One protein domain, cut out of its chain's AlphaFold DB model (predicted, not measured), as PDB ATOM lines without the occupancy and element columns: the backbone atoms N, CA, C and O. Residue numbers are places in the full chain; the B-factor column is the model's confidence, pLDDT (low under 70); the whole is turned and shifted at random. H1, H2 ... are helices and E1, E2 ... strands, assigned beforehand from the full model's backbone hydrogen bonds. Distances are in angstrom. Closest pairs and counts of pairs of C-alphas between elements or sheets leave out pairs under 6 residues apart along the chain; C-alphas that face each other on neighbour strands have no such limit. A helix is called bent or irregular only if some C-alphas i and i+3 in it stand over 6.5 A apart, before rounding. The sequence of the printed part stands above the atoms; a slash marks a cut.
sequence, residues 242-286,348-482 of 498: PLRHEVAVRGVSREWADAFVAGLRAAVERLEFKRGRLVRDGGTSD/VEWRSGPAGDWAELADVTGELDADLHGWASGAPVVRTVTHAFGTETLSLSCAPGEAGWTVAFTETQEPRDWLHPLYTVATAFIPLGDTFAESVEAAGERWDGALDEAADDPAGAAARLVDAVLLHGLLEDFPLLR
ATOM      1  N   PRO A 242     140.092 223.059  98.172       88.31
ATOM      2  CA  PRO A 242     140.078 221.858  98.992       88.31
ATOM      3  C   PRO A 242     140.610 220.647  98.212       88.31
ATOM      4  O   PRO A 242     140.141 220.338  97.114       88.31
ATOM      5  N   LEU A 243     141.543 219.924  98.817       88.50
ATOM      6  CA  LEU A 243     142.001 218.595  98.436       88.50
ATOM      7  C   LEU A 243     141.446 217.603  99.457       88.50
ATOM      8  O   LEU A 243     141.526 217.836 100.662       88.50
ATOM      9  N   ARG A 244     140.854 216.503  98.992       94.19
ATOM     10  CA  ARG A 244     140.310 215.465  99.871       94.19
ATOM     11  C   ARG A 244     140.714 214.092  99.373       94.19
ATOM     12  O   ARG A 244     140.532 213.799  98.195       94.19
ATOM     13  N   HIS A 245     141.185 213.260 100.292       94.56
ATOM     14  CA  HIS A 245     141.469 211.850 100.051       94.56
ATOM     15  C   HIS A 245     141.077 211.025 101.276       94.56
ATOM     16  O   HIS A 245     141.133 211.516 102.404       94.56
ATOM     17  N   GLU A 246     140.648 209.789 101.057       95.31
ATOM     18  CA  GLU A 246     140.290 208.857 102.126       95.31
ATOM     19  C   GLU A 246     141.143 207.606 101.999       95.31
ATOM     20  O   GLU A 246     141.256 207.048 100.911       95.31
ATOM     21  N   VAL A 247     141.704 207.156 103.116       95.00
ATOM     22  CA  VAL A 247     142.490 205.924 103.182       95.00
ATOM     23  C   VAL A 247     141.911 205.012 104.256       95.00
ATOM     24  O   VAL A 247     141.493 205.464 105.327       95.00
ATOM     25  N   ALA A 248     141.845 203.719 103.954       94.69
ATOM     26  CA  ALA A 248     141.514 202.702 104.939       94.69
ATOM     27  C   ALA A 248     142.799 202.284 105.652       94.69
ATOM     28  O   ALA A 248     143.770 201.906 105.006       94.69
ATOM     29  N   VAL A 249     142.787 202.340 106.976       92.88
ATOM     30  CA  VAL A 249     143.915 201.953 107.823       92.88
ATOM     31  C   VAL A 249     143.430 201.025 108.922       92.88
ATOM     32  O   VAL A 249     142.249 201.010 109.286       92.88
ATOM     33  N   ARG A 250     144.335 200.256 109.509       91.06
ATOM     34  CA  ARG A 250     144.019 199.445 110.676       91.06
ATOM     35  C   ARG A 250     143.677 200.349 111.857       91.06
ATOM     36  O   ARG A 250     144.462 201.199 112.269       91.06
ATOM     37  N   GLY A 251     142.492 200.148 112.423       87.69
ATOM     38  CA  GLY A 251     142.093 200.835 113.646       87.69
ATOM     39  C   GLY A 251     142.764 200.233 114.877       87.69
ATOM     40  O   GLY A 251     143.004 199.027 114.927       87.69
ATOM     41  N   VAL A 252     143.014 201.058 115.892       87.44
ATOM     42  CA  VAL A 252     143.440 200.586 117.219       87.44
ATOM     43  C   VAL A 252     142.318 200.759 118.230       87.44
ATOM     44  O   VAL A 252     141.498 201.670 118.131       87.44
ATOM     45  N   SER A 253     142.250 199.879 119.226       86.75
ATOM     46  CA  SER A 253     141.287 200.067 120.308       86.75
ATOM     47  C   SER A 253     141.673 201.282 121.157       86.75
ATOM     48  O   SER A 253     142.835 201.691 121.216       86.75
ATOM     49  N   ARG A 254     140.695 201.843 121.873       83.56
ATOM     50  CA  ARG A 254     140.962 202.893 122.861       83.56
ATOM     51  C   ARG A 254     141.971 202.431 123.914       83.56
ATOM     52  O   ARG A 254     142.879 203.176 124.250       83.56
ATOM     53  N   GLU A 255     141.829 201.198 124.388       88.75
ATOM     54  CA  GLU A 255     142.737 200.603 125.374       88.75
ATOM     55  C   GLU A 255     144.174 200.529 124.850       88.75
ATOM     56  O   GLU A 255     145.111 200.845 125.580       88.75
ATOM     57  N   TRP A 256     144.349 200.174 123.574       90.31
ATOM     58  CA  TRP A 256     145.658 200.158 122.926       90.31
ATOM     59  C   TRP A 256     146.256 201.569 122.860       90.31
ATOM     60  O   TRP A 256     147.411 201.760 123.235       90.31
ATOM     61  N   ALA A 257     145.467 202.569 122.447       86.50
ATOM     62  CA  ALA A 257     145.921 203.958 122.357       86.50
ATOM     63  C   ALA A 257     146.302 204.530 123.734       86.50
ATOM     64  O   ALA A 257     147.369 205.129 123.884       86.50
ATOM     65  N   ASP A 258     145.477 204.286 124.755       86.81
ATOM     66  CA  ASP A 258     145.748 204.695 126.135       86.81
ATOM     67  C   ASP A 258     147.031 204.018 126.665       86.81
ATOM     68  O   ASP A 258     147.879 204.674 127.278       86.81
ATOM     69  N   ALA A 259     147.229 202.725 126.372       90.94
ATOM     70  CA  ALA A 259     148.443 201.993 126.735       90.94
ATOM     71  C   ALA A 259     149.692 202.508 125.995       90.94
ATOM     72  O   ALA A 259     150.764 202.593 126.600       90.94
ATOM     73  N   PHE A 260     149.564 202.898 124.725       89.69
ATOM     74  CA  PHE A 260     150.652 203.479 123.938       89.69
ATOM     75  C   PHE A 260     151.079 204.837 124.508       89.69
ATOM     76  O   PHE A 260     152.261 205.053 124.767       89.69
ATOM     77  N   VAL A 261     150.127 205.736 124.790       87.75
ATOM     78  CA  VAL A 261     150.409 207.057 125.384       87.75
ATOM     79  C   VAL A 261     151.029 206.918 126.777       87.75
ATOM     80  O   VAL A 261     152.016 207.591 127.091       87.75
ATOM     81  N   ALA A 262     150.503 206.013 127.607       89.00
ATOM     82  CA  ALA A 262     151.087 205.712 128.912       89.00
ATOM     83  C   ALA A 262     152.512 205.143 128.785       89.00
ATOM     84  O   ALA A 262     153.403 205.530 129.543       89.00
ATOM     85  N   GLY A 263     152.745 204.265 127.805       92.62
ATOM     86  CA  GLY A 263     154.060 203.716 127.483       92.62
ATOM     87  C   GLY A 263     155.053 204.781 127.028       92.62
ATOM     88  O   GLY A 263     156.179 204.801 127.522       92.62
ATOM     89  N   LEU A 264     154.624 205.709 126.168       91.38
ATOM     90  CA  LEU A 264     155.434 206.827 125.681       91.38
ATOM     91  C   LEU A 264     155.907 207.685 126.851       91.38
ATOM     92  O   LEU A 264     157.098 207.954 127.008       91.38
ATOM     93  N   ARG A 265     154.966 208.056 127.721       91.06
ATOM     94  CA  ARG A 265     155.251 208.814 128.935       91.06
ATOM     95  C   ARG A 265     156.238 208.075 129.835       91.06
ATOM     96  O   ARG A 265     157.235 208.660 130.250       91.06
ATOM     97  N   ALA A 266     155.983 206.797 130.110       94.12
ATOM     98  CA  ALA A 266     156.843 205.989 130.962       94.12
ATOM     99  C   ALA A 266     158.252 205.822 130.367       94.12
ATOM    100  O   ALA A 266     159.231 205.837 131.109       94.12
ATOM    101  N   ALA A 267     158.372 205.686 129.045       94.44
ATOM    102  CA  ALA A 267     159.655 205.610 128.357       94.44
ATOM    103  C   ALA A 267     160.454 206.911 128.518       94.44
ATOM    104  O   ALA A 267     161.619 206.861 128.905       94.44
ATOM    105  N   VAL A 268     159.813 208.071 128.333       94.31
ATOM    106  CA  VAL A 268     160.445 209.382 128.559       94.31
ATOM    107  C   VAL A 268     160.831 209.572 130.033       94.31
ATOM    108  O   VAL A 268     161.925 210.048 130.330       94.31
ATOM    109  N   GLU A 269     159.984 209.162 130.980       95.31
ATOM    110  CA  GLU A 269     160.255 209.251 132.425       95.31
ATOM    111  C   GLU A 269     161.425 208.374 132.883       95.31
ATOM    112  O   GLU A 269     162.141 208.750 133.814       95.31
ATOM    113  N   ARG A 270     161.656 207.240 132.214       96.00
ATOM    114  CA  ARG A 270     162.774 206.327 132.497       96.00
ATOM    115  C   ARG A 270     164.105 206.768 131.897       96.00
ATOM    116  O   ARG A 270     165.113 206.137 132.199       96.00
ATOM    117  N   LEU A 271     164.136 207.809 131.061       95.31
ATOM    118  CA  LEU A 271     165.393 208.304 130.505       95.31
ATOM    119  C   LEU A 271     166.336 208.730 131.636       95.31
ATOM    120  O   LEU A 271     166.010 209.569 132.478       95.31
ATOM    121  N   GLU A 272     167.530 208.150 131.641       95.56
ATOM    122  CA  GLU A 272     168.531 208.413 132.662       95.56
ATOM    123  C   GLU A 272     169.553 209.431 132.172       95.56
ATOM    124  O   GLU A 272     170.015 209.383 131.036       95.56
ATOM    125  N   PHE A 273     169.963 210.340 133.054       95.94
ATOM    126  CA  PHE A 273     170.970 211.349 132.743       95.94
ATOM    127  C   PHE A 273     172.143 211.256 133.716       95.94
ATOM    128  O   PHE A 273     171.977 211.368 134.931       95.94
ATOM    129  N   LYS A 274     173.362 211.124 133.185       96.12
ATOM    130  CA  LYS A 274     174.608 211.100 133.961       96.12
ATOM    131  C   LYS A 274     175.497 212.257 133.540       96.12
ATOM    132  O   LYS A 274     175.889 212.364 132.383       96.12
ATOM    133  N   ARG A 275     175.829 213.138 134.494       95.06
ATOM    134  CA  ARG A 275     176.572 214.392 134.233       95.06
ATOM    135  C   ARG A 275     175.921 215.223 133.112       95.06
ATOM    136  O   ARG A 275     176.610 215.758 132.251       95.06
ATOM    137  N   GLY A 276     174.587 215.268 133.113       94.38
ATOM    138  CA  GLY A 276     173.790 215.993 132.124       94.38
ATOM    139  C   GLY A 276     173.695 215.327 130.750       94.38
ATOM    140  O   GLY A 276     173.078 215.904 129.873       94.38
ATOM    141  N   ARG A 277     174.266 214.140 130.528       94.38
ATOM    142  CA  ARG A 277     174.173 213.414 129.250       94.38
ATOM    143  C   ARG A 277     173.212 212.242 129.361       94.38
ATOM    144  O   ARG A 277     173.241 211.559 130.387       94.38
ATOM    145  N   LEU A 278     172.406 212.008 128.330       94.00
ATOM    146  CA  LEU A 278     171.514 210.853 128.267       94.00
ATOM    147  C   LEU A 278     172.331 209.553 128.330       94.00
ATOM    148  O   LEU A 278     173.306 209.400 127.595       94.00
ATOM    149  N   VAL A 279     171.956 208.632 129.215       93.75
ATOM    150  CA  VAL A 279     172.547 207.295 129.343       93.75
ATOM    151  C   VAL A 279     171.777 206.332 128.452       93.75
ATOM    152  O   VAL A 279     170.556 206.239 128.554       93.75
ATOM    153  N   ARG A 280     172.490 205.604 127.593       85.88
ATOM    154  CA  ARG A 280     171.911 204.624 126.672       85.88
ATOM    155  C   ARG A 280     172.925 203.537 126.332       85.88
ATOM    156  O   ARG A 280     174.106 203.840 126.190       85.88
ATOM    157  N   ASP A 281     172.480 202.284 126.248       85.94
ATOM    158  CA  ASP A 281     173.302 201.116 125.874       85.94
ATOM    159  C   ASP A 281     174.622 200.995 126.665       85.94
ATOM    160  O   ASP A 281     175.666 200.596 126.153       85.94
ATOM    161  N   GLY A 282     174.594 201.385 127.946       84.88
ATOM    162  CA  GLY A 282     175.769 201.394 128.828       84.88
ATOM    163  C   GLY A 282     176.741 202.566 128.618       84.88
ATOM    164  O   GLY A 282     177.725 202.676 129.353       84.88
ATOM    165  N   GLY A 283     176.468 203.462 127.665       84.25
ATOM    166  CA  GLY A 283     177.221 204.684 127.378       84.25
ATOM    167  C   GLY A 283     176.435 205.970 127.655       84.25
ATOM    168  O   GLY A 283     175.301 205.944 128.125       84.25
ATOM    169  N   THR A 284     177.055 207.122 127.381       86.50
ATOM    170  CA  THR A 284     176.377 208.431 127.377       86.50
ATOM    171  C   THR A 284     176.357 209.001 125.965       86.50
ATOM    172  O   THR A 284     177.424 209.067 125.353       86.50
ATOM    173  N   SER A 285     175.203 209.465 125.487       84.00
ATOM    174  CA  SER A 285     175.061 210.170 124.207       84.00
ATOM    175  C   SER A 285     175.316 211.675 124.379       84.00
ATOM    176  O   SER A 285     174.999 212.268 125.416       84.00
ATOM    177  N   ASP A 286     175.929 212.292 123.367       81.25
ATOM    178  CA  ASP A 286     176.112 213.745 123.283       81.25
ATOM    179  C   ASP A 286     174.935 214.474 122.631       81.25
ATOM    180  O   ASP A 286     174.867 215.705 122.672       81.25
ATOM    181  N   VAL A 348     149.594 222.208 119.809       94.88
ATOM    182  CA  VAL A 348     150.940 222.608 119.398       94.88
ATOM    183  C   VAL A 348     150.837 223.972 118.754       94.88
ATOM    184  O   VAL A 348     149.987 224.176 117.899       94.88
ATOM    185  N   GLU A 349     151.719 224.885 119.126       95.06
ATOM    186  CA  GLU A 349     151.919 226.136 118.405       95.06
ATOM    187  C   GLU A 349     153.393 226.254 118.076       95.06
ATOM    188  O   GLU A 349     154.258 226.017 118.923       95.06
ATOM    189  N   TRP A 350     153.696 226.628 116.845       93.62
ATOM    190  CA  TRP A 350     155.066 226.845 116.437       93.62
ATOM    191  C   TRP A 350     155.171 228.004 115.467       93.62
ATOM    192  O   TRP A 350     154.238 228.378 114.762       93.62
ATOM    193  N   ARG A 351     156.367 228.562 115.430       90.31
ATOM    194  CA  ARG A 351     156.867 229.419 114.376       90.31
ATOM    195  C   ARG A 351     158.169 228.801 113.917       90.31
ATOM    196  O   ARG A 351     158.994 228.470 114.761       90.31
ATOM    197  N   SER A 352     158.357 228.645 112.621       86.00
ATOM    198  CA  SER A 352     159.614 228.191 112.038       86.00
ATOM    199  C   SER A 352     159.863 228.908 110.726       86.00
ATOM    200  O   SER A 352     158.930 229.083 109.953       86.00
ATOM    201  N   GLY A 353     161.112 229.249 110.448       79.81
ATOM    202  CA  GLY A 353     161.529 229.801 109.167       79.81
ATOM    203  C   GLY A 353     162.941 229.340 108.823       79.81
ATOM    204  O   GLY A 353     163.733 229.048 109.726       79.81
ATOM    205  N   PRO A 354     163.294 229.223 107.536       71.88
ATOM    206  CA  PRO A 354     164.649 228.894 107.143       71.88
ATOM    207  C   PRO A 354     165.610 230.043 107.453       71.88
ATOM    208  O   PRO A 354     165.237 231.193 107.681       71.88
ATOM    209  N   ALA A 355     166.898 229.716 107.413       66.25
ATOM    210  CA  ALA A 355     167.964 230.700 107.426       66.25
ATOM    211  C   ALA A 355     167.928 231.655 106.235       66.25
ATOM    212  O   ALA A 355     167.653 231.256 105.103       66.25
ATOM    213  N   GLY A 356     168.412 232.874 106.472       69.31
ATOM    214  CA  GLY A 356     168.862 233.769 105.414       69.31
ATOM    215  C   GLY A 356     167.734 234.521 104.725       69.31
ATOM    216  O   GLY A 356     166.636 234.670 105.250       69.31
ATOM    217  N   ASP A 357     168.027 235.036 103.538       64.88
ATOM    218  CA  ASP A 357     167.238 236.124 102.949       64.88
ATOM    219  C   ASP A 357     165.869 235.693 102.364       64.88
ATOM    220  O   ASP A 357     165.216 236.485 101.688       64.88
ATOM    221  N   TRP A 358     165.445 234.444 102.600       68.38
ATOM    222  CA  TRP A 358     164.089 233.938 102.324       68.38
ATOM    223  C   TRP A 358     163.253 233.730 103.595       68.38
ATOM    224  O   TRP A 358     162.106 233.296 103.484       68.38
ATOM    225  N   ALA A 359     163.803 234.029 104.778       71.19
ATOM    226  CA  ALA A 359     163.141 233.794 106.059       71.19
ATOM    227  C   ALA A 359     161.729 234.394 106.094       71.19
ATOM    228  O   ALA A 359     160.802 233.701 106.461       71.19
ATOM    229  N   GLU A 360     161.512 235.611 105.593       68.19
ATOM    230  CA  GLU A 360     160.183 236.244 105.657       68.19
ATOM    231  C   GLU A 360     159.103 235.552 104.803       68.19
ATOM    232  O   GLU A 360     157.918 235.651 105.110       68.19
ATOM    233  N   LEU A 361     159.483 234.832 103.740       67.56
ATOM    234  CA  LEU A 361     158.531 234.082 102.906       67.56
ATOM    235  C   LEU A 361     158.208 232.702 103.451       67.56
ATOM    236  O   LEU A 361     157.113 232.180 103.236       67.56
ATOM    237  N   ALA A 362     159.219 232.096 104.054       70.44
ATOM    238  CA  ALA A 362     159.173 230.741 104.557       70.44
ATOM    239  C   ALA A 362     159.032 230.709 106.084       70.44
ATOM    240  O   ALA A 362     159.078 229.635 106.675       70.44
ATOM    241  N   ASP A 363     158.836 231.876 106.700       80.12
ATOM    242  CA  ASP A 363     158.319 232.034 108.044       80.12
ATOM    243  C   ASP A 363     156.903 231.482 108.029       80.12
ATOM    244  O   ASP A 363     155.980 231.991 107.388       80.12
ATOM    245  N   VAL A 364     156.777 230.380 108.738       85.06
ATOM    246  CA  VAL A 364     155.560 229.628 108.902       85.06
ATOM    247  C   VAL A 364     155.196 229.708 110.368       85.06
ATOM    248  O   VAL A 364     155.998 229.363 111.235       85.06
ATOM    249  N   THR A 365     153.979 230.142 110.659       90.25
ATOM    250  CA  THR A 365     153.369 229.920 111.969       90.25
ATOM    251  C   THR A 365     152.360 228.809 111.829       90.25
ATOM    252  O   THR A 365     151.552 228.853 110.904       90.25
ATOM    253  N   GLY A 366     152.365 227.845 112.733       91.81
ATOM    254  CA  GLY A 366     151.359 226.807 112.725       91.81
ATOM    255  C   GLY A 366     150.782 226.519 114.093       91.81
ATOM    256  O   GLY A 366     151.385 226.792 115.131       91.81
ATOM    257  N   GLU A 367     149.584 225.966 114.050       94.62
ATOM    258  CA  GLU A 367     148.827 225.472 115.183       94.62
ATOM    259  C   GLU A 367     148.343 224.061 114.847       94.62
ATOM    260  O   GLU A 367     147.981 223.770 113.706       94.62
ATOM    261  N   LEU A 368     148.377 223.162 115.822       94.31
ATOM    262  CA  LEU A 368     147.773 221.841 115.730       94.31
ATOM    263  C   LEU A 368     146.925 221.623 116.969       94.31
ATOM    264  O   LEU A 368     147.439 221.708 118.080       94.31
ATOM    265  N   ASP A 369     145.661 221.280 116.766       93.56
ATOM    266  CA  ASP A 369     144.747 220.845 117.810       93.56
ATOM    267  C   ASP A 369     144.293 219.413 117.508       93.56
ATOM    268  O   ASP A 369     143.816 219.095 116.415       93.56
ATOM    269  N   ALA A 370     144.436 218.530 118.491       90.81
ATOM    270  CA  ALA A 370     144.014 217.140 118.402       90.81
ATOM    271  C   ALA A 370     143.333 216.697 119.699       90.81
ATOM    272  O   ALA A 370     143.884 216.855 120.789       90.81
ATOM    273  N   ASP A 371     142.155 216.086 119.585       89.56
ATOM    274  CA  ASP A 371     141.520 215.367 120.689       89.56
ATOM    275  C   ASP A 371     141.841 213.872 120.574       89.56
ATOM    276  O   ASP A 371     141.179 213.129 119.847       89.56
ATOM    277  N   LEU A 372     142.872 213.421 121.294       82.81
ATOM    278  CA  LEU A 372     143.334 212.030 121.253       82.81
ATOM    279  C   LEU A 372     142.333 211.060 121.891       82.81
ATOM    280  O   LEU A 372     142.414 209.858 121.656       82.81
ATOM    281  N   HIS A 373     141.378 211.544 122.689       81.00
ATOM    282  CA  HIS A 373     140.288 210.713 123.205       81.00
ATOM    283  C   HIS A 373     139.097 210.685 122.248       81.00
ATOM    284  O   HIS A 373     138.437 209.655 122.109       81.00
ATOM    285  N   GLY A 374     138.835 211.808 121.581       79.12
ATOM    286  CA  GLY A 374     137.758 211.970 120.615       79.12
ATOM    287  C   GLY A 374     138.056 211.388 119.232       79.12
ATOM    288  O   GLY A 374     137.118 211.185 118.461       79.12
ATOM    289  N   TRP A 375     139.315 211.088 118.900       72.44
ATOM    290  CA  TRP A 375     139.693 210.702 117.535       72.44
ATOM    291  C   TRP A 375     138.986 209.433 117.032       72.44
ATOM    292  O   TRP A 375     138.477 209.412 115.916       72.44
ATOM    293  N   ALA A 376     138.826 208.420 117.892       69.00
ATOM    294  CA  ALA A 376     138.082 207.197 117.581       69.00
ATOM    295  C   ALA A 376     136.561 207.433 117.464       69.00
ATOM    296  O   ALA A 376     135.836 206.592 116.940       69.00
ATOM    297  N   SER A 377     136.073 208.577 117.957       72.38
ATOM    298  CA  SER A 377     134.687 209.043 117.804       72.38
ATOM    299  C   SER A 377     134.509 210.060 116.668       72.38
ATOM    300  O   SER A 377     133.435 210.645 116.540       72.38
ATOM    301  N   GLY A 378     135.545 210.272 115.848       77.81
ATOM    302  CA  GLY A 378     135.516 211.178 114.701       77.81
ATOM    303  C   GLY A 378     135.818 212.640 115.006       77.81
ATOM    304  O   GLY A 378     135.600 213.485 114.138       77.81
ATOM    305  N   ALA A 379     136.335 212.963 116.197       83.94
ATOM    306  CA  ALA A 379     136.857 214.304 116.452       83.94
ATOM    307  C   ALA A 379     138.062 214.561 115.531       83.94
ATOM    308  O   ALA A 379     138.974 213.727 115.494       83.94
ATOM    309  N   PRO A 380     138.075 215.672 114.774       86.31
ATOM    310  CA  PRO A 380     139.135 215.908 113.819       86.31
ATOM    311  C   PRO A 380     140.434 216.322 114.515       86.31
ATOM    312  O   PRO A 380     140.418 217.039 115.516       86.31
ATOM    313  N   VAL A 381     141.558 215.908 113.940       91.06
ATOM    314  CA  VAL A 381     142.854 216.553 114.156       91.06
ATOM    315  C   VAL A 381     142.963 217.674 113.139       91.06
ATOM    316  O   VAL A 381     142.835 217.421 111.944       91.06
ATOM    317  N   VAL A 382     143.185 218.901 113.596       93.06
ATOM    318  CA  VAL A 382     143.278 220.071 112.722       93.06
ATOM    319  C   VAL A 382     144.653 220.690 112.869       93.06
ATOM    320  O   VAL A 382     145.101 220.977 113.975       93.06
ATOM    321  N   ARG A 383     145.320 220.896 111.740       94.56
ATOM    322  CA  ARG A 383     146.586 221.606 111.626       94.56
ATOM    323  C   ARG A 383     146.381 222.817 110.730       94.56
ATOM    324  O   ARG A 383     146.064 222.648 109.557       94.56
ATOM    325  N   THR A 384     146.643 224.003 111.249       94.00
ATOM    326  CA  THR A 384     146.613 225.254 110.491       94.00
ATOM    327  C   THR A 384     148.029 225.782 110.358       94.00
ATOM    328  O   THR A 384     148.780 225.803 111.326       94.00
ATOM    329  N   VAL A 385     148.408 226.188 109.156       90.12
ATOM    330  CA  VAL A 385     149.747 226.650 108.808       90.12
ATOM    331  C   VAL A 385     149.604 227.944 108.020       90.12
ATOM    332  O   VAL A 385     149.067 227.953 106.923       90.12
ATOM    333  N   THR A 386     150.082 229.051 108.570       90.25
ATOM    334  CA  THR A 386     150.045 230.367 107.927       90.25
ATOM    335  C   THR A 386     151.439 230.745 107.466       90.25
ATOM    336  O   THR A 386     152.399 230.667 108.232       90.25
ATOM    337  N   HIS A 387     151.538 231.203 106.224       86.00
ATOM    338  CA  HIS A 387     152.773 231.666 105.606       86.00
ATOM    339  C   HIS A 387     152.497 232.870 104.697       86.00
ATOM    340  O   HIS A 387     151.371 233.372 104.584       86.00
ATOM    341  N   ALA A 388     153.534 233.381 104.037       80.56
ATOM    342  CA  ALA A 388     153.408 234.590 103.227       80.56
ATOM    343  C   ALA A 388     152.458 234.438 102.020       80.56
ATOM    344  O   ALA A 388     151.898 235.429 101.550       80.56
ATOM    345  N   PHE A 389     152.238 233.211 101.535       82.38
ATOM    346  CA  PHE A 389     151.374 232.957 100.379       82.38
ATOM    347  C   PHE A 389     149.920 232.654 100.745       82.38
ATOM    348  O   PHE A 389     149.067 232.734  99.863       82.38
ATOM    349  N   GLY A 390     149.613 232.371 102.012       89.00
ATOM    350  CA  GLY A 390     148.264 232.014 102.427       89.00
ATOM    351  C   GLY A 390     148.213 231.262 103.749       89.00
ATOM    352  O   GLY A 390     149.162 231.288 104.538       89.00
ATOM    353  N   THR A 391     147.081 230.605 103.956       91.94
ATOM    354  CA  THR A 391     146.829 229.700 105.069       91.94
ATOM    355  C   THR A 391     146.513 228.318 104.513       91.94
ATOM    356  O   THR A 391     145.667 228.171 103.638       91.94
ATOM    357  N   GLU A 392     147.162 227.293 105.037       92.12
ATOM    358  CA  GLU A 392     146.888 225.892 104.740       92.12
ATOM    359  C   GLU A 392     146.256 225.255 105.977       92.12
ATOM    360  O   GLU A 392     146.802 225.328 107.077       92.12
ATOM    361  N   THR A 393     145.097 224.628 105.818       94.06
ATOM    362  CA  THR A 393     144.413 223.904 106.896       94.06
ATOM    363  C   THR A 393     144.296 222.439 106.520       94.06
ATOM    364  O   THR A 393     143.557 222.097 105.604       94.06
ATOM    365  N   LEU A 394     144.986 221.561 107.239       93.00
ATOM    366  CA  LEU A 394     144.848 220.114 107.118       93.00
ATOM    367  C   LEU A 394     143.966 219.596 108.256       93.00
ATOM    368  O   LEU A 394     144.316 219.722 109.425       93.00
ATOM    369  N   SER A 395     142.842 218.985 107.910       93.38
ATOM    370  CA  SER A 395     141.944 218.305 108.838       93.38
ATOM    371  C   SER A 395     141.958 216.806 108.570       93.38
ATOM    372  O   SER A 395     141.874 216.373 107.420       93.38
ATOM    373  N   LEU A 396     142.060 216.013 109.631       92.88
ATOM    374  CA  LEU A 396     142.008 214.560 109.590       92.88
ATOM    375  C   LEU A 396     140.844 214.101 110.459       92.88
ATOM    376  O   LEU A 396     140.810 214.421 111.643       92.88
ATOM    377  N   SER A 397     139.919 213.318 109.917       91.19
ATOM    378  CA  SER A 397     138.825 212.718 110.689       91.19
ATOM    379  C   SER A 397     138.799 211.213 110.491       91.19
ATOM    380  O   SER A 397     138.893 210.744 109.358       91.19
ATOM    381  N   CYS A 398     138.639 210.463 111.577       89.75
ATOM    382  CA  CYS A 398     138.605 209.005 111.549       89.75
ATOM    383  C   CYS A 398     137.176 208.507 111.769       89.75
ATOM    384  O   CYS A 398     136.483 208.968 112.674       89.75
ATOM    385  N   ALA A 399     136.740 207.537 110.977       89.69
ATOM    386  CA  ALA A 399     135.476 206.846 111.176       89.69
ATOM    387  C   ALA A 399     135.709 205.329 111.199       89.69
ATOM    388  O   ALA A 399     136.552 204.834 110.450       89.69
ATOM    389  N   PRO A 400     134.985 204.560 112.029       87.62
ATOM    390  CA  PRO A 400     135.044 203.105 111.964       87.62
ATOM    391  C   PRO A 400     134.525 202.600 110.608       87.62
ATOM    392  O   PRO A 400     133.457 203.013 110.157       87.62
ATOM    393  N   GLY A 401     135.279 201.700 109.976       84.94
ATOM    394  CA  GLY A 401     134.956 201.028 108.714       84.94
ATOM    395  C   GLY A 401     134.962 199.499 108.856       84.94
ATOM    396  O   GLY A 401     135.275 198.964 109.916       84.94
ATOM    397  N   GLU A 402     134.621 198.772 107.786       82.06
ATOM    398  CA  GLU A 402     134.484 197.301 107.824       82.06
ATOM    399  C   GLU A 402     135.796 196.563 108.153       82.06
ATOM    400  O   GLU A 402     135.765 195.514 108.792       82.06
ATOM    401  N   ALA A 403     136.942 197.116 107.741       82.25
ATOM    402  CA  ALA A 403     138.268 196.506 107.896       82.25
ATOM    403  C   ALA A 403     139.192 197.251 108.884       82.25
ATOM    404  O   ALA A 403     140.373 196.926 108.983       82.25
ATOM    405  N   GLY A 404     138.684 198.255 109.605       88.94
ATOM    406  CA  GLY A 404     139.506 199.130 110.440       88.94
ATOM    407  C   GLY A 404     138.902 200.521 110.563       88.94
ATOM    408  O   GLY A 404     137.726 200.666 110.889       88.94
ATOM    409  N   TRP A 405     139.701 201.548 110.309       91.06
ATOM    410  CA  TRP A 405     139.255 202.932 110.234       91.06
ATOM    411  C   TRP A 405     139.359 203.462 108.812       91.06
ATOM    412  O   TRP A 405     140.324 203.193 108.105       91.06
ATOM    413  N   THR A 406     138.382 204.264 108.414       93.75
ATOM    414  CA  THR A 406     138.489 205.150 107.260       93.75
ATOM    415  C   THR A 406     138.939 206.509 107.772       93.75
ATOM    416  O   THR A 406     138.236 207.136 108.569       93.75
ATOM    417  N   VAL A 407     140.107 206.962 107.333       92.94
ATOM    418  CA  VAL A 407     140.643 208.277 107.682       92.94
ATOM    419  C   VAL A 407     140.467 209.195 106.485       92.94
ATOM    420  O   VAL A 407     141.039 208.965 105.422       92.94
ATOM    421  N   ALA A 408     139.662 210.238 106.664       94.06
ATOM    422  CA  ALA A 408     139.480 211.282 105.672       94.06
ATOM    423  C   ALA A 408     140.443 212.433 105.955       94.06
ATOM    424  O   ALA A 408     140.401 213.037 107.028       94.06
ATOM    425  N   PHE A 409     141.276 212.742 104.968       94.50
ATOM    426  CA  PHE A 409     142.177 213.881 104.957       94.50
ATOM    427  C   PHE A 409     141.554 214.970 104.094       94.50
ATOM    428  O   PHE A 409     141.149 214.718 102.959       94.50
ATOM    429  N   THR A 410     141.451 216.178 104.635       94.44
ATOM    430  CA  THR A 410     141.002 217.366 103.905       94.44
ATOM    431  C   THR A 410     142.027 218.470 104.091       94.44
ATOM    432  O   THR A 410     142.180 218.979 105.196       94.44
ATOM    433  N   GLU A 411     142.726 218.831 103.023       92.56
ATOM    434  CA  GLU A 411     143.629 219.976 102.993       92.56
ATOM    435  C   GLU A 411     142.946 221.135 102.274       92.56
ATOM    436  O   GLU A 411     142.555 221.019 101.118       92.56
ATOM    437  N   THR A 412     142.790 222.259 102.957       92.94
ATOM    438  CA  THR A 412     142.232 223.484 102.400       92.94
ATOM    439  C   THR A 412     143.339 224.510 102.279       92.94
ATOM    440  O   THR A 412     143.925 224.914 103.282       92.94
ATOM    441  N   GLN A 413     143.601 224.947 101.054       89.50
ATOM    442  CA  GLN A 413     144.598 225.970 100.765       89.50
ATOM    443  C   GLN A 413     143.886 227.295 100.492       89.50
ATOM    444  O   GLN A 413     143.148 227.409  99.513       89.50
ATOM    445  N   GLU A 414     144.099 228.280 101.359       92.12
ATOM    446  CA  GLU A 414     143.554 229.637 101.282       92.12
ATOM    447  C   GLU A 414     144.676 230.616 100.908       92.12
ATOM    448  O   GLU A 414     145.323 231.197 101.790       92.12
ATOM    449  N   PRO A 415     144.987 230.771  99.607       87.69
ATOM    450  CA  PRO A 415     145.989 231.732  99.175       87.69
ATOM    451  C   PRO A 415     145.604 233.157  99.605       87.69
ATOM    452  O   PRO A 415     144.454 233.457  99.889       87.69
ATOM    453  N   ARG A 416     146.563 234.083  99.642       85.12
ATOM    454  CA  ARG A 416     146.239 235.514  99.788       85.12
ATOM    455  C   ARG A 416     145.436 235.985  98.574       85.12
ATOM    456  O   ARG A 416     145.750 235.567  97.465       85.12
ATOM    457  N   ASP A 417     144.527 236.946  98.749       82.56
ATOM    458  CA  ASP A 417     143.664 237.476  97.674       82.56
ATOM    459  C   ASP A 417     144.400 237.757  96.349       82.56
ATOM    460  O   ASP A 417     143.921 237.431  95.261       82.56
ATOM    461  N   TRP A 418     145.604 238.339  96.425       77.56
ATOM    462  CA  TRP A 418     146.415 238.682  95.252       77.56
ATOM    463  C   TRP A 418     146.998 237.458  94.516       77.56
ATOM    464  O   TRP A 418     147.356 237.559  93.342       77.56
ATOM    465  N   LEU A 419     147.073 236.304  95.181       80.81
ATOM    466  CA  LEU A 419     147.560 235.033  94.649       80.81
ATOM    467  C   LEU A 419     146.465 234.108  94.137       80.81
ATOM    468  O   LEU A 419     146.820 233.188  93.403       80.81
ATOM    469  N   HIS A 420     145.180 234.315  94.453       82.50
ATOM    470  CA  HIS A 420     144.117 233.363  94.075       82.50
ATOM    471  C   HIS A 420     144.181 232.935  92.597       82.50
ATOM    472  O   HIS A 420     144.167 231.728  92.333       82.50
ATOM    473  N   PRO A 421     144.349 233.856  91.621       75.12
ATOM    474  CA  PRO A 421     144.396 233.461  90.218       75.12
ATOM    475  C   PRO A 421     145.649 232.655  89.872       75.12
ATOM    476  O   PRO A 421     145.575 231.676  89.136       75.12
ATOM    477  N   LEU A 422     146.806 233.059  90.408       76.94
ATOM    478  CA  LEU A 422     148.081 232.367  90.205       76.94
ATOM    479  C   LEU A 422     148.027 230.956  90.788       76.94
ATOM    480  O   LEU A 422     148.392 229.994  90.113       76.94
ATOM    481  N   TYR A 423     147.530 230.853  92.015       78.62
ATOM    482  CA  TYR A 423     147.409 229.611  92.750       78.62
ATOM    483  C   TYR A 423     146.457 228.651  92.046       78.62
ATOM    484  O   TYR A 423     146.860 227.557  91.682       78.62
ATOM    485  N   THR A 424     145.236 229.089  91.726       76.75
ATOM    486  CA  THR A 424     144.227 228.248  91.061       76.75
ATOM    487  C   THR A 424     144.705 227.706  89.716       76.75
ATOM    488  O   THR A 424     144.403 226.572  89.348       76.75
ATOM    489  N   VAL A 425     145.466 228.506  88.964       72.81
ATOM    490  CA  VAL A 425     146.066 228.062  87.704       72.81
ATOM    491  C   VAL A 425     147.174 227.053  87.964       72.81
ATOM    492  O   VAL A 425     147.179 225.994  87.342       72.81
ATOM    493  N   ALA A 426     148.095 227.351  88.882       74.62
ATOM    494  CA  ALA A 426     149.193 226.452  89.215       74.62
ATOM    495  C   ALA A 426     148.674 225.088  89.697       74.62
ATOM    496  O   ALA A 426     149.058 224.062  89.139       74.62
ATOM    497  N   THR A 427     147.724 225.074  90.635       73.06
ATOM    498  CA  THR A 427     147.107 223.855  91.188       73.06
ATOM    499  C   THR A 427     146.293 223.066  90.161       73.06
ATOM    500  O   THR A 427     145.983 221.898  90.374       73.06
ATOM    501  N   ALA A 428     145.907 223.675  89.039       70.38
ATOM    502  CA  ALA A 428     145.225 222.973  87.960       70.38
ATOM    503  C   ALA A 428     146.197 222.197  87.061       70.38
ATOM    504  O   ALA A 428     145.829 221.158  86.513       70.38
ATOM    505  N   PHE A 429     147.423 222.698  86.892       65.50
ATOM    506  CA  PHE A 429     148.444 222.074  86.044       65.50
ATOM    507  C   PHE A 429     149.409 221.172  86.811       65.50
ATOM    508  O   PHE A 429     150.003 220.277  86.205       65.50
ATOM    509  N   ILE A 430     149.562 221.406  88.112       71.75
ATOM    510  CA  ILE A 430     150.286 220.527  89.026       71.75
ATOM    511  C   ILE A 430     149.294 219.455  89.495       71.75
ATOM    512  O   ILE A 430     148.183 219.817  89.890       71.75
ATOM    513  N   PRO A 431     149.646 218.159  89.466       71.88
ATOM    514  CA  PRO A 431     148.770 217.074  89.908       71.88
ATOM    515  C   PRO A 431     148.663 217.030  91.443       71.88
ATOM    516  O   PRO A 431     148.837 215.985  92.051       71.88
ATOM    517  N   LEU A 432     148.382 218.165  92.091       77.75
ATOM    518  CA  LEU A 432     148.373 218.277  93.551       77.75
ATOM    519  C   LEU A 432     147.400 217.301  94.198       77.75
ATOM    520  O   LEU A 432     147.706 216.789  95.262       77.75
ATOM    521  N   GLY A 433     146.260 217.021  93.557       81.81
ATOM    522  CA  GLY A 433     145.318 216.010  94.036       81.81
ATOM    523  C   GLY A 433     145.926 214.609  94.068       81.81
ATOM    524  O   GLY A 433     145.801 213.932  95.082       81.81
ATOM    525  N   ASP A 434     146.631 214.206  93.008       80.81
ATOM    526  CA  ASP A 434     147.284 212.895  92.936       80.81
ATOM    527  C   ASP A 434     148.470 212.834  93.901       80.81
ATOM    528  O   ASP A 434     148.575 211.899  94.682       80.81
ATOM    529  N   THR A 435     149.316 213.870  93.932       79.38
ATOM    530  CA  THR A 435     150.438 213.961  94.879       79.38
ATOM    531  C   THR A 435     149.958 213.954  96.334       79.38
ATOM    532  O   THR A 435     150.593 213.347  97.199       79.38
ATOM    533  N   PHE A 436     148.830 214.609  96.618       85.25
ATOM    534  CA  PHE A 436     148.185 214.584  97.927       85.25
ATOM    535  C   PHE A 436     147.647 213.189  98.250       85.25
ATOM    536  O   PHE A 436     147.947 212.666  99.320       85.25
ATOM    537  N   ALA A 437     146.925 212.556  97.322       87.81
ATOM    538  CA  ALA A 437     146.417 211.198  97.483       87.81
ATOM    539  C   ALA A 437     147.554 210.195  97.723       87.81
ATOM    540  O   ALA A 437     147.519 209.475  98.712       87.81
ATOM    541  N   GLU A 438     148.606 210.211  96.905       86.06
ATOM    542  CA  GLU A 438     149.809 209.384  97.079       86.06
ATOM    543  C   GLU A 438     150.471 209.617  98.442       86.06
ATOM    544  O   GLU A 438     150.873 208.667  99.114       86.06
ATOM    545  N   SER A 439     150.553 210.875  98.889       83.12
ATOM    546  CA  SER A 439     151.106 211.208 100.207       83.12
ATOM    547  C   SER A 439     150.251 210.652 101.350       83.12
ATOM    548  O   SER A 439     150.803 210.172 102.343       83.12
ATOM    549  N   VAL A 440     148.921 210.694 101.214       89.94
ATOM    550  CA  VAL A 440     147.966 210.149 102.189       89.94
ATOM    551  C   VAL A 440     147.984 208.617 102.197       89.94
ATOM    552  O   VAL A 440     148.028 208.029 103.275       89.94
ATOM    553  N   GLU A 441     148.024 207.964 101.034       90.38
ATOM    554  CA  GLU A 441     148.151 206.503 100.920       90.38
ATOM    555  C   GLU A 441     149.450 206.021 101.565       90.38
ATOM    556  O   GLU A 441     149.436 205.160 102.445       90.38
ATOM    557  N   ALA A 442     150.574 206.662 101.236       84.81
ATOM    558  CA  ALA A 442     151.853 206.347 101.854       84.81
ATOM    559  C   ALA A 442     151.833 206.591 103.375       84.81
ATOM    560  O   ALA A 442     152.530 205.909 104.125       84.81
ATOM    561  N   ALA A 443     151.049 207.557 103.870       84.88
ATOM    562  CA  ALA A 443     150.856 207.738 105.306       84.88
ATOM    563  C   ALA A 443     150.042 206.598 105.939       84.88
ATOM    564  O   ALA A 443     150.413 206.138 107.020       84.88
ATOM    565  N   GLY A 444     149.002 206.109 105.257       88.94
ATOM    566  CA  GLY A 444     148.227 204.940 105.676       88.94
ATOM    567  C   GLY A 444     149.061 203.657 105.722       88.94
ATOM    568  O   GLY A 444     149.083 202.980 106.747       88.94
ATOM    569  N   GLU A 445     149.836 203.373 104.672       87.62
ATOM    570  CA  GLU A 445     150.737 202.211 104.623       87.62
ATOM    571  C   GLU A 445     151.770 202.232 105.759       87.62
ATOM    572  O   GLU A 445     152.040 201.212 106.395       87.62
ATOM    573  N   ARG A 446     152.333 203.409 106.058       81.94
ATOM    574  CA  ARG A 446     153.282 203.579 107.170       81.94
ATOM    575  C   ARG A 446     152.637 203.366 108.527       81.94
ATOM    576  O   ARG A 446     153.277 202.809 109.414       81.94
ATOM    577  N   TRP A 447     151.404 203.833 108.705       87.88
ATOM    578  CA  TRP A 447     150.648 203.590 109.929       87.88
ATOM    579  C   TRP A 447     150.432 202.090 110.145       87.88
ATOM    580  O   TRP A 447     150.755 201.576 111.215       87.88
ATOM    581  N   ASP A 448     149.982 201.374 109.115       89.81
ATOM    582  CA  ASP A 448     149.766 199.929 109.197       89.81
ATOM    583  C   ASP A 448     151.069 199.165 109.465       89.81
ATOM    584  O   ASP A 448     151.097 198.292 110.335       89.81
ATOM    585  N   GLY A 449     152.165 199.549 108.804       86.56
ATOM    586  CA  GLY A 449     153.493 198.988 109.065       86.56
ATOM    587  C   GLY A 449     153.981 199.245 110.495       86.56
ATOM    588  O   GLY A 449     154.492 198.338 111.150       86.56
ATOM    589  N   ALA A 450     153.761 200.449 111.032       83.06
ATOM    590  CA  ALA A 450     154.094 200.762 112.422       83.06
ATOM    591  C   ALA A 450     153.258 199.932 113.414       83.06
ATOM    592  O   ALA A 450     153.773 199.508 114.452       83.06
ATOM    593  N   LEU A 451     151.986 199.659 113.101       86.44
ATOM    594  CA  LEU A 451     151.141 198.785 113.915       86.44
ATOM    595  C   LEU A 451     151.548 197.310 113.829       86.44
ATOM    596  O   LEU A 451     151.434 196.608 114.833       86.44
ATOM    597  N   ASP A 452     152.039 196.837 112.682       86.19
ATOM    598  CA  ASP A 452     152.606 195.487 112.553       86.19
ATOM    599  C   ASP A 452     153.819 195.296 113.471       86.19
ATOM    600  O   ASP A 452     153.933 194.277 114.154       86.19
ATOM    601  N   GLU A 453     154.698 196.297 113.542       81.06
ATOM    602  CA  GLU A 453     155.857 196.274 114.439       81.06
ATOM    603  C   GLU A 453     155.481 196.461 115.912       81.06
ATOM    604  O   GLU A 453     156.176 195.967 116.807       81.06
ATOM    605  N   ALA A 454     154.415 197.211 116.190       83.56
ATOM    606  CA  ALA A 454     153.923 197.429 117.543       83.56
ATOM    607  C   ALA A 454     153.215 196.192 118.114       83.56
ATOM    608  O   ALA A 454     153.361 195.904 119.305       83.56
ATOM    609  N   ALA A 455     152.509 195.448 117.256       78.25
ATOM    610  CA  ALA A 455     151.744 194.251 117.588       78.25
ATOM    611  C   ALA A 455     150.881 194.440 118.862       78.25
ATOM    612  O   ALA A 455     150.252 195.485 119.061       78.25
ATOM    613  N   ASP A 456     150.861 193.428 119.735       85.06
ATOM    614  CA  ASP A 456     150.101 193.399 120.991       85.06
ATOM    615  C   ASP A 456     150.791 194.143 122.158       85.06
ATOM    616  O   ASP A 456     150.320 194.077 123.295       85.06
ATOM    617  N   ASP A 457     151.907 194.847 121.915       92.62
ATOM    618  CA  ASP A 457     152.670 195.581 122.938       92.62
ATOM    619  C   ASP A 457     152.748 197.094 122.634       92.62
ATOM    620  O   ASP A 457     153.809 197.616 122.262       92.62
ATOM    621  N   PRO A 458     151.636 197.837 122.816       91.19
ATOM    622  CA  PRO A 458     151.604 199.284 122.603       91.19
ATOM    623  C   PRO A 458     152.631 200.040 123.453       91.19
ATOM    624  O   PRO A 458     153.221 201.021 123.000       91.19
ATOM    625  N   ALA A 459     152.880 199.591 124.685       92.62
ATOM    626  CA  ALA A 459     153.806 200.269 125.582       92.62
ATOM    627  C   ALA A 459     155.267 200.088 125.141       92.62
ATOM    628  O   ALA A 459     156.044 201.047 125.163       92.62
ATOM    629  N   GLY A 460     155.647 198.882 124.713       90.31
ATOM    630  CA  GLY A 460     156.962 198.626 124.135       90.31
ATOM    631  C   GLY A 460     157.157 199.316 122.789       90.31
ATOM    632  O   GLY A 460     158.247 199.825 122.528       90.31
ATOM    633  N   ALA A 461     156.114 199.407 121.957       89.44
ATOM    634  CA  ALA A 461     156.151 200.180 120.716       89.44
ATOM    635  C   ALA A 461     156.439 201.662 120.973       89.44
ATOM    636  O   ALA A 461     157.297 202.257 120.322       89.44
ATOM    637  N   ALA A 462     155.791 202.242 121.984       90.25
ATOM    638  CA  ALA A 462     156.040 203.616 122.387       90.25
ATOM    639  C   ALA A 462     157.476 203.835 122.900       90.25
ATOM    640  O   ALA A 462     158.093 204.853 122.596       90.25
ATOM    641  N   ALA A 463     158.047 202.870 123.628       89.31
ATOM    642  CA  ALA A 463     159.450 202.932 124.037       89.31
ATOM    643  C   ALA A 463     160.407 202.883 122.833       89.31
ATOM    644  O   ALA A 463     161.331 203.694 122.761       89.31
ATOM    645  N   ARG A 464     160.141 202.007 121.850       87.94
ATOM    646  CA  ARG A 464     160.902 201.947 120.587       87.94
ATOM    647  C   ARG A 464     160.813 203.254 119.802       87.94
ATOM    648  O   ARG A 464     161.810 203.676 119.229       87.94
ATOM    649  N   LEU A 465     159.654 203.914 119.814       86.56
ATOM    650  CA  LEU A 465     159.480 205.229 119.198       86.56
ATOM    651  C   LEU A 465     160.387 206.280 119.849       86.56
ATOM    652  O   LEU A 465     161.097 206.986 119.138       86.56
ATOM    653  N   VAL A 466     160.401 206.370 121.185       88.25
ATOM    654  CA  VAL A 466     161.323 207.275 121.902       88.25
ATOM    655  C   VAL A 466     162.761 206.967 121.508       88.25
ATOM    656  O   VAL A 466     163.517 207.864 121.150       88.25
ATOM    657  N   ASP A 467     163.124 205.690 121.506       83.88
ATOM    658  CA  ASP A 467     164.457 205.245 121.137       83.88
ATOM    659  C   ASP A 467     164.845 205.628 119.704       83.88
ATOM    660  O   ASP A 467     165.973 206.079 119.499       83.88
ATOM    661  N   ALA A 468     163.936 205.480 118.738       80.62
ATOM    662  CA  ALA A 468     164.148 205.854 117.344       80.62
ATOM    663  C   ALA A 468     164.303 207.373 117.180       80.62
ATOM    664  O   ALA A 468     165.259 207.819 116.551       80.62
ATOM    665  N   VAL A 469     163.432 208.165 117.818       79.69
ATOM    666  CA  VAL A 469     163.501 209.640 117.802       79.69
ATOM    667  C   VAL A 469     164.827 210.142 118.378       79.69
ATOM    668  O   VAL A 469     165.403 211.104 117.877       79.69
ATOM    669  N   LEU A 470     165.345 209.489 119.420       80.75
ATOM    670  CA  LEU A 470     166.622 209.870 120.024       80.75
ATOM    671  C   LEU A 470     167.836 209.443 119.176       80.75
ATOM    672  O   LEU A 470     168.870 210.103 119.259       80.75
ATOM    673  N   LEU A 471     167.737 208.365 118.383       71.19
ATOM    674  CA  LEU A 471     168.827 207.876 117.518       71.19
ATOM    675  C   LEU A 471     168.928 208.630 116.193       71.19
ATOM    676  O   LEU A 471     170.032 208.898 115.725       71.19
ATOM    677  N   HIS A 472     167.784 208.925 115.589       65.69
ATOM    678  CA  HIS A 472     167.697 209.403 114.210       65.69
ATOM    679  C   HIS A 472     167.282 210.876 114.112       65.69
ATOM    680  O   HIS A 472     167.210 211.425 113.020       65.69
ATOM    681  N   GLY A 473     167.038 211.529 115.252       58.59
ATOM    682  CA  GLY A 473     166.495 212.879 115.295       58.59
ATOM    683  C   GLY A 473     164.966 212.910 115.174       58.59
ATOM    684  O   GLY A 473     164.326 211.909 114.846       58.59
ATOM    685  N   LEU A 474     164.338 214.051 115.493       50.34
ATOM    686  CA  LEU A 474     162.891 214.212 115.307       50.34
ATOM    687  C   LEU A 474     162.602 214.222 113.809       50.34
ATOM    688  O   LEU A 474     163.081 215.098 113.105       50.34
ATOM    689  N   LEU A 475     161.715 213.329 113.374       45.19
ATOM    690  CA  LEU A 475     160.824 213.511 112.220       45.19
ATOM    691  C   LEU A 475     161.451 213.657 110.821       45.19
ATOM    692  O   LEU A 475     160.721 213.473 109.853       45.19
ATOM    693  N   GLU A 476     162.759 213.871 110.672       39.38
ATOM    694  CA  GLU A 476     163.426 213.858 109.357       39.38
ATOM    695  C   GLU A 476     163.427 212.437 108.745       39.38
ATOM    696  O   GLU A 476     163.251 212.276 107.529       39.38
ATOM    697  N   ASP A 477     163.466 211.413 109.608       34.91
ATOM    698  CA  ASP A 477     163.332 209.990 109.262       34.91
ATOM    699  C   ASP A 477     161.945 209.393 109.576       34.91
ATOM    700  O   ASP A 477     161.683 208.244 109.224       34.91
ATOM    701  N   PHE A 478     161.024 210.151 110.190       33.09
ATOM    702  CA  PHE A 478     159.637 209.703 110.379       33.09
ATOM    703  C   PHE A 478     158.818 210.114 109.148       33.09
ATOM    704  O   PHE A 478     158.406 211.271 109.027       33.09
ATOM    705  N   PRO A 479     158.549 209.206 108.194       35.69
ATOM    706  CA  PRO A 479     158.183 209.616 106.842       35.69
ATOM    707  C   PRO A 479     156.731 210.116 106.723       35.69
ATOM    708  O   PRO A 479     156.315 210.519 105.643       35.69
ATOM    709  N   LEU A 480     155.972 210.143 107.827       30.02
ATOM    710  CA  LEU A 480     154.598 210.660 107.919       30.02
ATOM    711  C   LEU A 480     154.484 212.176 107.679       30.02
ATOM    712  O   LEU A 480     153.411 212.641 107.310       30.02
ATOM    713  N   LEU A 481     155.565 212.941 107.872       31.92
ATOM    714  CA  LEU A 481     155.598 214.395 107.634       31.92
ATOM    715  C   LEU A 481     156.476 214.795 106.442       31.92
ATOM    716  O   LEU A 481     156.554 215.973 106.093       31.92
ATOM    717  N   ARG A 482     157.115 213.821 105.787       35.38
ATOM    718  CA  ARG A 482     157.851 214.041 104.547       35.38
ATOM    719  C   ARG A 482     156.817 214.042 103.419       35.38
ATOM    720  O   ARG A 482     156.287 212.987 103.078       35.38
TER     721      ARG A 482
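Overview. This is residues 242 to 286 and 348 to 482 of the 498 residues of an uncharacterized protein of Actinomadura sp. WMMB 499 (UniProt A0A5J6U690). A twisted wall of six strands, E1 E9 E8 E7 E6 E5, has the long helix H4 over one face at its E1 edge. Beyond the wall, H1 and H5 touch, and past H1 the small three-stranded sheet E2 E3 E4 makes one far end of the flat outline, with spans of 58 by 49 by 24 A. The printed part has 180 residues, with five named helices and nine named strands in the order E1 H1 E2 E3 E4 E5 H2 E6 E7 E8 E9 H3 H4 H5; both sheets are antiparallel and the class is mixed. It is only just loose, close to compact, with a radius of gyration of the C-alphas of 19.3 A.

Along the chain. E1, residues 242 to 249, begins with C-alpha 242 at (140.078, 221.858, 98.992) and is 22.1 A long. H1 is residues 254 to 269, 22.5 A. E2 is 272 to 274, E3 277 to 280, E4 283 to 286 and E5 348 to 352. H2 is 359 to 362, E6 364 to 371, 23.2 A, and E7 381 to 387, 20.0 A. E8 is 390 to 401, 34.3 A, and E9 404 to 415, 35.1 A. H3, 417 to 429, is irregular: C-alphas 418 and 421 are 7.5 A apart. H4 is 432 to 454, 32.3 A. H5, 458 to 472, 20.8 A, ends with C-alpha 472 at (167.697, 209.403, 114.210).

Arrangement. In the large sheet E6 E7 E8 E9 form a meander, each strand the antiparallel neighbour of the one before. Within hydrogen-bond range are N 367 and O 384 of E6 and E7, 2.8 A, N 383 and O 394 of E7 and E8, 2.8 A, and N 397 and O 408 of E8 and E9, 2.9 A. At the edge strands E1 and E5, N 245 and O 409 of the neighbours E1 and E9 are within hydrogen-bond range at 3.0 A, and N 350 and O 366 of the neighbours E5 and E6 at 2.9 A. H4 on one face makes two layers, helix and sheet, at a height over the sheet of 9.1 A; it runs along the strands, at 25 degrees to E1 on the local plane, and the closest C-alphas of the two are those of His 245 and Ala 437, 5.6 A. H2 and H3 only graze this sheet. H4 and H5 touch only at the corner, and only just, with 3 pairs of C-alphas within 8 A, the closest those of Ala 454 and Ala 461, 4.8 A. H1 and H5 touch at a steep tilt of 45 degrees, the same way, the closest C-alphas those of Gly 263 and Ala 459, 3.9 A. E2 E3 E4 is a second meander, with N 279 and O 272, 2.8 A, and N 285 and O 278, 2.8 A. In H1, H4 and H5 every O i to N i+4 pair is within range, in H3 7 of 9, and H2 is too short for one.

Size, cuts and confidence. The C-alphas farthest apart, of Gly 282 and Pro 421, are 59.2 A apart. Residues 287 to 347 are not printed, and C-alphas 286 and 348 are 27.0 A apart across the cut. Of the links that are printed whole, E5 to H2 and E6 to E7 are short but not tight, and the others are tight. The mean pLDDT of the printed part is 83.4; residues under 70 are 355 to 358, 360 to 361, 376, 429 and 472 to 482.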